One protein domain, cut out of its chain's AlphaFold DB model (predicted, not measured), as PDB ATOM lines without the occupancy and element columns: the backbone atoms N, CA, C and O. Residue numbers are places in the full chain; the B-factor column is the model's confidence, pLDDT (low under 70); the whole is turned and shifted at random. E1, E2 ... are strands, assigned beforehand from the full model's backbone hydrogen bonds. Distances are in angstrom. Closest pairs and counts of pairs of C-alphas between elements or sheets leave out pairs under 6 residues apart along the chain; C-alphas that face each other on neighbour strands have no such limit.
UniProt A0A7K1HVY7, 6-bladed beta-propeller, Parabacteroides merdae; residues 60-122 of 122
ATOM      1  N   THR A  60     119.399 101.646 121.913       96.56
ATOM      2  CA  THR A  60     118.119 101.816 122.589       96.56
ATOM      3  C   THR A  60     118.222 102.918 123.627       96.56
ATOM      4  O   THR A  60     119.262 103.126 124.252       96.56
ATOM      5  N   ASN A  61     117.124 103.637 123.808       95.56
ATOM      6  CA  ASN A  61     116.945 104.604 124.883       95.56
ATOM      7  C   ASN A  61     115.440 104.764 125.156       95.56
ATOM      8  O   ASN A  61     114.623 103.982 124.664       95.56
ATOM      9  N   GLU A  62     115.066 105.760 125.955       94.44
ATOM     10  CA  GLU A  62     113.666 106.015 126.297       94.44
ATOM     11  C   GLU A  62     112.771 106.299 125.075       94.44
ATOM     12  O   GLU A  62     111.589 105.949 125.110       94.44
ATOM     13  N   PHE A  63     113.341 106.819 123.981       90.62
ATOM     14  CA  PHE A  63     112.663 107.092 122.709       90.62
ATOM     15  C   PHE A  63     112.776 105.923 121.714       90.62
ATOM     16  O   PHE A  63     111.823 105.610 121.004       90.62
ATOM     17  N   ILE A  64     113.913 105.223 121.694       93.25
ATOM     18  CA  ILE A  64     114.209 104.131 120.755       93.25
ATOM     19  C   ILE A  64     113.995 102.784 121.456       93.25
ATOM     20  O   ILE A  64     114.929 102.058 121.798       93.25
ATOM     21  N   GLN A  65     112.733 102.444 121.715       92.38
ATOM     22  CA  GLN A  65     112.383 101.206 122.418       92.38
ATOM     23  C   GLN A  65     112.167 100.048 121.448       92.38
ATOM     24  O   GLN A  65     111.291 100.114 120.584       92.38
ATOM     25  N   ILE A  66     112.895  98.949 121.624       90.25
ATOM     26  CA  ILE A  66     112.730  97.735 120.817       90.25
ATOM     27  C   ILE A  66     111.937  96.706 121.627       90.25
ATOM     28  O   ILE A  66     112.460  96.114 122.565       90.25
ATOM     29  N   LYS A  67     110.661  96.503 121.271       86.31
ATOM     30  CA  LYS A  67     109.779  95.511 121.920       86.31
ATOM     31  C   LYS A  67     109.817  94.164 121.205       86.31
ATOM     32  O   LYS A  67     110.149  93.145 121.795       86.31
ATOM     33  N   PHE A  68     109.464  94.180 119.923       89.19
ATOM     34  CA  PHE A  68     109.428  93.005 119.065       89.19
ATOM     35  C   PHE A  68     110.060  93.349 117.720       89.19
ATOM     36  O   PHE A  68     109.738  94.383 117.126       89.19
ATOM     37  N   ILE A  69     110.969  92.493 117.262       92.31
ATOM     38  CA  ILE A  69     111.563  92.574 115.929       92.31
ATOM     39  C   ILE A  69     110.826  91.556 115.066       92.31
ATOM     40  O   ILE A  69     110.984  90.353 115.257       92.31
ATOM     41  N   GLN A  70     110.008  92.034 114.128       92.31
ATOM     42  CA  GLN A  70     109.305  91.164 113.184       92.31
ATOM     43  C   GLN A  70     110.246  90.658 112.095       92.31
ATOM     44  O   GLN A  70     110.160  89.507 111.668       92.31
ATOM     45  N   ARG A  71     111.129  91.538 111.614       92.62
ATOM     46  CA  ARG A  71     112.078  91.237 110.543       92.62
ATOM     47  C   ARG A  71     113.259  92.199 110.604       92.62
ATOM     48  O   ARG A  71     113.097  93.361 110.965       92.62
ATOM     49  N   VAL A  72     114.425  91.717 110.187       93.06
ATOM     50  CA  VAL A  72     115.588  92.547 109.864       93.06
ATOM     51  C   VAL A  72     115.897  92.352 108.385       93.06
ATOM     52  O   VAL A  72     116.001  91.216 107.924       93.06
ATOM     53  N   ILE A  73     116.002  93.448 107.639       93.19
ATOM     54  CA  ILE A  73     116.410  93.455 106.232       93.19
ATOM     55  C   ILE A  73     117.759  94.167 106.162       93.19
ATOM     56  O   ILE A  73     117.895  95.278 106.669       93.19
ATOM     57  N   LEU A  74     118.750  93.514 105.561       90.81
ATOM     58  CA  LEU A  74     120.049  94.117 105.279       90.81
ATOM     59  C   LEU A  74     120.030  94.671 103.853       90.81
ATOM     60  O   LEU A  74     119.818  93.908 102.910       90.81
ATOM     61  N   ASP A  75     120.263  95.972 103.717       89.19
ATOM     62  CA  ASP A  75     120.440  96.648 102.431       89.19
ATOM     63  C   ASP A  75     121.701  97.522 102.491       89.19
ATOM     64  O   ASP A  75     121.779  98.492 103.252       89.19
ATOM     65  N   GLY A  76     122.738  97.117 101.754       89.62
ATOM     66  CA  GLY A  76     124.081  97.685 101.883       89.62
ATOM     67  C   GLY A  76     124.606  97.609 103.324       89.62
ATOM     68  O   GLY A  76     124.655  96.536 103.920       89.62
ATOM     69  N   ASP A  77     124.976  98.763 103.885       93.06
ATOM     70  CA  ASP A  77     125.492  98.912 105.258       93.06
ATOM     71  C   ASP A  77     124.413  99.332 106.272       93.06
ATOM     72  O   ASP A  77     124.714  99.951 107.301       93.06
ATOM     73  N   LYS A  78     123.140  99.049 105.981       94.88
ATOM     74  CA  LYS A  78     122.023  99.433 106.845       94.88
ATOM     75  C   LYS A  78     121.134  98.251 107.184       94.88
ATOM     76  O   LYS A  78     120.811  97.420 106.338       94.88
ATOM     77  N   PHE A  79     120.693  98.228 108.434       95.62
ATOM     78  CA  PHE A  79     119.640  97.341 108.894       95.62
ATOM     79  C   PHE A  79     118.325  98.107 108.915       95.62
ATOM     80  O   PHE A  79     118.152  99.042 109.697       95.62
ATOM     81  N   LEU A  80     117.375  97.683 108.088       95.62
ATOM     82  CA  LEU A  80     115.979  98.050 108.257       95.62
ATOM     83  C   LEU A  80     115.344  97.069 109.245       95.62
ATOM     84  O   LEU A  80     115.147  95.889 108.936       95.62
ATOM     85  N   VAL A  81     115.038  97.561 110.440       95.38
ATOM     86  CA  VAL A  81     114.380  96.794 111.497       95.38
ATOM     87  C   VAL A  81     112.883  97.072 111.433       95.38
ATOM     88  O   VAL A  81     112.422  98.198 111.628       95.38
ATOM     89  N   VAL A  82     112.117  96.026 111.136       93.69
ATOM     90  CA  VAL A  82     110.656  96.070 111.057       93.69
ATOM     91  C   VAL A  82     110.094  95.719 112.430       93.69
ATOM     92  O   VAL A  82     110.231  94.583 112.898       93.69
ATOM     93  N   HIS A  83     109.467  96.697 113.077       91.81
ATOM     94  CA  HIS A  83     108.715  96.509 114.313       91.81
ATOM     95  C   HIS A  83     107.234  96.254 114.006       91.81
ATOM     96  O   HIS A  83     106.804  96.269 112.857       91.81
ATOM     97  N   SER A  84     106.429  96.037 115.045       87.12
ATOM     98  CA  SER A  84     104.975  95.880 114.910       87.12
ATOM     99  C   SER A  84     104.247  97.115 114.376       87.12
ATOM    100  O   SER A  84     103.152  96.998 113.833       87.12
ATOM    101  N   ASP A  85     104.815  98.297 114.592       88.38
ATOM    102  CA  ASP A  85     104.141  99.588 114.447       88.38
ATOM    103  C   ASP A  85     105.038 100.696 113.885       88.38
ATOM    104  O   ASP A  85     104.543 101.789 113.619       88.38
ATOM    105  N   ARG A  86     106.328 100.420 113.659       91.56
ATOM    106  CA  ARG A  86     107.246 101.337 112.973       91.56
ATOM    107  C   ARG A  86     108.385 100.626 112.250       91.56
ATOM    108  O   ARG A  86     108.624  99.433 112.455       91.56
ATOM    109  N   LEU A  87     109.074 101.377 111.408       93.81
ATOM    110  CA  LEU A  87     110.250 100.939 110.670       93.81
ATOM    111  C   LEU A  87     111.420 101.791 111.114       93.81
ATOM    112  O   LEU A  87     111.361 103.003 110.955       93.81
ATOM    113  N   SER A  88     112.465 101.172 111.646       95.50
ATOM    114  CA  SER A  88     113.628 101.893 112.158       95.50
ATOM    115  C   SER A  88     114.864 101.504 111.361       95.50
ATOM    116  O   SER A  88     115.130 100.318 111.139       95.50
ATOM    117  N   LEU A  89     115.622 102.503 110.921       97.00
ATOM    118  CA  LEU A  89     116.865 102.305 110.196       97.00
ATOM    119  C   LEU A  89     118.046 102.409 111.163       97.00
ATOM    120  O   LEU A  89     118.198 103.402 111.876       97.00
ATOM    121  N   PHE A  90     118.899 101.393 111.147       97.88
ATOM    122  CA  PHE A  90     120.148 101.349 111.897       97.88
ATOM    123  C   PHE A  90     121.321 101.229 110.926       97.88
ATOM    124  O   PHE A  90     121.185 100.676 109.830       97.88
ATOM    125  N   ASP A  91     122.483 101.746 111.308       97.50
ATOM    126  CA  ASP A  91     123.714 101.443 110.580       97.50
ATOM    127  C   ASP A  91     124.232 100.030 110.903       97.50
ATOM    128  O   ASP A  91     123.725  99.332 111.786       97.50
ATOM    129  N   LYS A  92     125.260  99.592 110.170       95.00
ATOM    130  CA  LYS A  92     125.883  98.269 110.327       95.00
ATOM    131  C   LYS A  92     126.477  97.995 111.716       95.00
ATOM    132  O   LYS A  92     126.802  96.837 111.989       95.00
ATOM    133  N   ASP A  93     126.679  99.031 112.529       96.44
ATOM    134  CA  ASP A  93     127.246  98.950 113.876       96.44
ATOM    135  C   ASP A  93     126.142  99.006 114.951       96.44
ATOM    136  O   ASP A  93     126.426  98.872 116.139       96.44
ATOM    137  N   GLY A  94     124.876  99.112 114.527       97.19
ATOM    138  CA  GLY A  94     123.698  99.078 115.385       97.19
ATOM    139  C   GLY A  94     123.276 100.446 115.903       97.19
ATOM    140  O   GLY A  94     122.394 100.514 116.756       97.19
ATOM    141  N   LYS A  95     123.850 101.541 115.396       98.19
ATOM    142  CA  LYS A  95     123.455 102.894 115.794       98.19
ATOM    143  C   LYS A  95     122.167 103.308 115.096       98.19
ATOM    144  O   LYS A  95     122.034 103.140 113.877       98.19
ATOM    145  N   TYR A  96     121.237 103.877 115.850       98.06
ATOM    146  CA  TYR A  96     119.974 104.357 115.306       98.06
ATOM    147  C   TYR A  96     120.209 105.546 114.373       98.06
ATOM    148  O   TYR A  96     121.063 106.400 114.626       98.06
ATOM    149  N   GLN A  97     119.463 105.587 113.273       97.38
ATOM    150  CA  GLN A  97     119.499 106.690 112.318       97.38
ATOM    151  C   GLN A  97     118.191 107.479 112.381       97.38
ATOM    152  O   GLN A  97     118.212 108.655 112.732       97.38
ATOM    153  N   TYR A  98     117.071 106.843 112.029       96.06
ATOM    154  CA  TYR A  98     115.733 107.442 112.019       96.06
ATOM    155  C   TYR A  98     114.656 106.380 111.757       96.06
ATOM    156  O   TYR A  98     114.961 105.267 111.313       96.06
ATOM    157  N   ASP A  99     113.395 106.749 111.987       94.75
ATOM    158  CA  ASP A  99     112.231 105.969 111.574       94.75
ATOM    159  C   ASP A  99     111.767 106.358 110.165       94.75
ATOM    160  O   ASP A  99     111.878 107.512 109.749       94.75
ATOM    161  N   ILE A 100     111.270 105.379 109.408       92.75
ATOM    162  CA  ILE A 100     110.733 105.594 108.062       92.75
ATOM    163  C   ILE A 100     109.226 105.810 108.156       92.75
ATOM    164  O   ILE A 100     108.482 104.892 108.508       92.75
ATOM    165  N   GLY A 101     108.799 107.004 107.747       91.44
ATOM    166  CA  GLY A 101     107.406 107.433 107.803       91.44
ATOM    167  C   GLY A 101     106.962 107.795 109.218       91.44
ATOM    168  O   GLY A 101     107.693 107.612 110.190       91.44
ATOM    169  N   GLU A 102     105.737 108.293 109.316       91.81
ATOM    170  CA  GLU A 102     105.100 108.652 110.577       91.81
ATOM    171  C   GLU A 102     103.769 107.918 110.709       91.81
ATOM    172  O   GLU A 102     103.068 107.670 109.721       91.81
ATOM    173  N   LYS A 103     103.453 107.507 111.938       90.50
ATOM    174  CA  LYS A 103     102.211 106.805 112.216       90.50
ATOM    175  C   LYS A 103     101.088 107.810 112.429       90.50
ATOM    176  O   LYS A 103     101.114 108.541 113.413       90.50
ATOM    177  N   GLY A 104     100.048 107.705 111.617       93.44
ATOM    178  CA  GLY A 104      98.841 108.503 111.757       93.44
ATOM    179  C   GLY A 104      97.864 108.278 110.607       93.44
ATOM    180  O   GLY A 104      97.859 107.208 109.990       93.44
ATOM    181  N   GLU A 105      96.982 109.244 110.388       94.44
ATOM    182  CA  GLU A 105      95.877 109.169 109.420       94.44
ATOM    183  C   GLU A 105      95.917 110.315 108.396       94.44
ATOM    184  O   GLU A 105      95.040 110.393 107.530       94.44
ATOM    185  N   GLU A 106      96.916 111.196 108.476       95.88
ATOM    186  CA  GLU A 106      97.092 112.294 107.535       95.88
ATOM    187  C   GLU A 106      97.755 111.832 106.228       95.88
ATOM    188  O   GLU A 106      98.233 110.702 106.073       95.88
ATOM    189  N   GLU A 107      97.751 112.713 105.227       93.94
ATOM    190  CA  GLU A 107      98.364 112.422 103.935       93.94
ATOM    191  C   GLU A 107      99.875 112.189 104.092       93.94
ATOM    192  O   GLU A 107     100.608 113.048 104.570       93.94
ATOM    193  N   GLY A 108     100.344 111.018 103.652       89.94
ATOM    194  CA  GLY A 108     101.747 110.610 103.770       89.94
ATOM    195  C   GLY A 108     102.073 109.804 105.032       89.94
ATOM    196  O   GLY A 108     103.163 109.234 105.111       89.94
ATOM    197  N   GLU A 109     101.132 109.687 105.969       94.25
ATOM    198  CA  GLU A 109     101.270 108.864 107.171       94.25
ATOM    199  C   GLU A 109     100.760 107.432 106.957       94.25
ATOM    200  O   GLU A 109     100.043 107.119 105.999       94.25
ATOM    201  N   TYR A 110     101.124 106.532 107.872       91.06
ATOM    202  CA  TYR A 110     100.603 105.169 107.889       91.06
ATOM    203  C   TYR A 110      99.822 104.880 109.175       91.06
ATOM    204  O   TYR A 110     100.309 105.058 110.286       91.06
ATOM    205  N   PHE A 111      98.620 104.319 109.048       89.06
ATOM    206  CA  PHE A 111      97.830 103.941 110.224       89.06
ATOM    207  C   PHE A 111      98.270 102.588 110.807       89.06
ATOM    208  O   PHE A 111      98.362 102.390 112.026       89.06
ATOM    209  N   ARG A 112      98.553 101.618 109.926       85.88
ATOM    210  CA  ARG A 112      98.899 100.241 110.299       85.88
ATOM    211  C   ARG A 112      99.810  99.595 109.264       85.88
ATOM    212  O   ARG A 112      99.567  99.704 108.069       85.88
ATOM    213  N   MET A 113     100.794  98.834 109.736       83.88
ATOM    214  CA  MET A 113     101.671  98.040 108.876       83.88
ATOM    215  C   MET A 113     101.338  96.553 108.964       83.88
ATOM    216  O   MET A 113     101.292  95.980 110.050       83.88
ATOM    217  N   GLY A 114     101.085  95.936 107.806       79.81
ATOM    218  CA  GLY A 114     100.860  94.490 107.682       79.81
ATOM    219  C   GLY A 114     102.077  93.719 107.161       79.81
ATOM    220  O   GLY A 114     102.248  92.548 107.484       79.81
ATOM    221  N   GLY A 115     102.937  94.370 106.376       81.25
ATOM    222  CA  GLY A 115     104.150  93.782 105.820       81.25
ATOM    223  C   GLY A 115     104.974  94.821 105.067       81.25
ATOM    224  O   GLY A 115     104.447  95.848 104.646       81.25
ATOM    225  N   VAL A 116     106.269  94.550 104.915       84.62
ATOM    226  CA  VAL A 116     107.219  95.449 104.250       84.62
ATOM    227  C   VAL A 116     107.975  94.687 103.173       84.62
ATOM    228  O   VAL A 116     108.500  93.596 103.421       84.62
ATOM    229  N   VAL A 117     108.042  95.285 101.986       84.62
ATOM    230  CA  VAL A 117     108.842  94.818 100.852       84.62
ATOM    231  C   VAL A 117     109.812  95.933 100.483       84.62
ATOM    232  O   VAL A 117     109.401  97.072 100.289       84.62
ATOM    233  N   CYS A 118     111.097  95.600 100.395       79.25
ATOM    234  CA  CYS A 118     112.121  96.510  99.900       79.25
ATOM    235  C   CYS A 118     112.304  96.257  98.397       79.25
ATOM    236  O   CYS A 118     112.590  95.128  97.994       79.25
ATOM    237  N   LEU A 119     112.086  97.285  97.573       80.75
ATOM    238  CA  LEU A 119     112.285  97.219  96.126       80.75
ATOM    239  C   LEU A 119     113.644  97.828  95.783       80.75
ATOM    240  O   LEU A 119     113.857  99.020  95.980       80.75
ATOM    241  N   VAL A 120     114.544  97.011  95.238       74.75
ATOM    242  CA  VAL A 120     115.834  97.476  94.721       74.75
ATOM    243  C   VAL A 120     115.660  97.798  93.240       74.75
ATOM    244  O   VAL A 120     115.513  96.890  92.418       74.75
ATOM    245  N   LEU A 121     115.653  99.086  92.896       69.94
ATOM    246  CA  LEU A 121     115.667  99.546  91.507       69.94
ATOM    247  C   LEU A 121     117.124  99.554  91.019       69.94
ATOM    248  O   LEU A 121     117.958 100.254  91.589       69.94
ATOM    249  N   LYS A 122     117.426  98.723  90.017       62.56
ATOM    250  CA  LYS A 122     118.718  98.692  89.316       62.56
ATOM    251  C   LYS A 122     118.709  99.617  88.110       62.56
ATOM    252  O   LYS A 122     117.643  99.703  87.464       62.56
TER     253      LYS A 122
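AT A GLANCE: This is residues 60 to 122 of the 122 residues of the protein "6-bladed beta-propeller" of Parabacteroides merdae (UniProt A0A7K1HVY7). With little regular structure, the domain is one small twisted sheet of four antiparallel strands, led into by residues 60 to 70 and followed by a long tail, residues 100 to 122, with no named element. The strands E1 E2 E3 E4 form a meander, each the antiparallel neighbour of the one before. The all-strand class rests on 19 of 63 printed residues, with no named helix. The whole is compact, radius of gyration of the C-alphas 12.2 A, and flat, 37 by 33 by 18 A.

HOW THE PARTS SIT: E1, residues 71 to 75, and E2, residues 78 to 82, form a hairpin at 156 degrees; N 73 and O 80, 2.9 A apart, are within hydrogen-bond range. E2 and E3, residues 87 to 91, form a hairpin, with N 81 and O 88 at 2.8 A. E3 and E4, residues 96 to 99, form a hairpin, with N 89 and O 98 at 2.9 A. Edge strands E1 and E4 are apart.

IN THESE COORDINATES: E1 begins at C-alpha 71 (112.078, 91.237, 110.543) and spans 12.8 A, E2 12.6 A, E3 13.5 A; E4, 8.7 A, ends at C-alpha 99 (112.231, 105.969, 111.574).

THE WHOLE: The farthest C-alphas, Glu 62 and Lys 122, are 38.0 A apart. The printed part has no cut; residues 121 to 122 have pLDDT under 70.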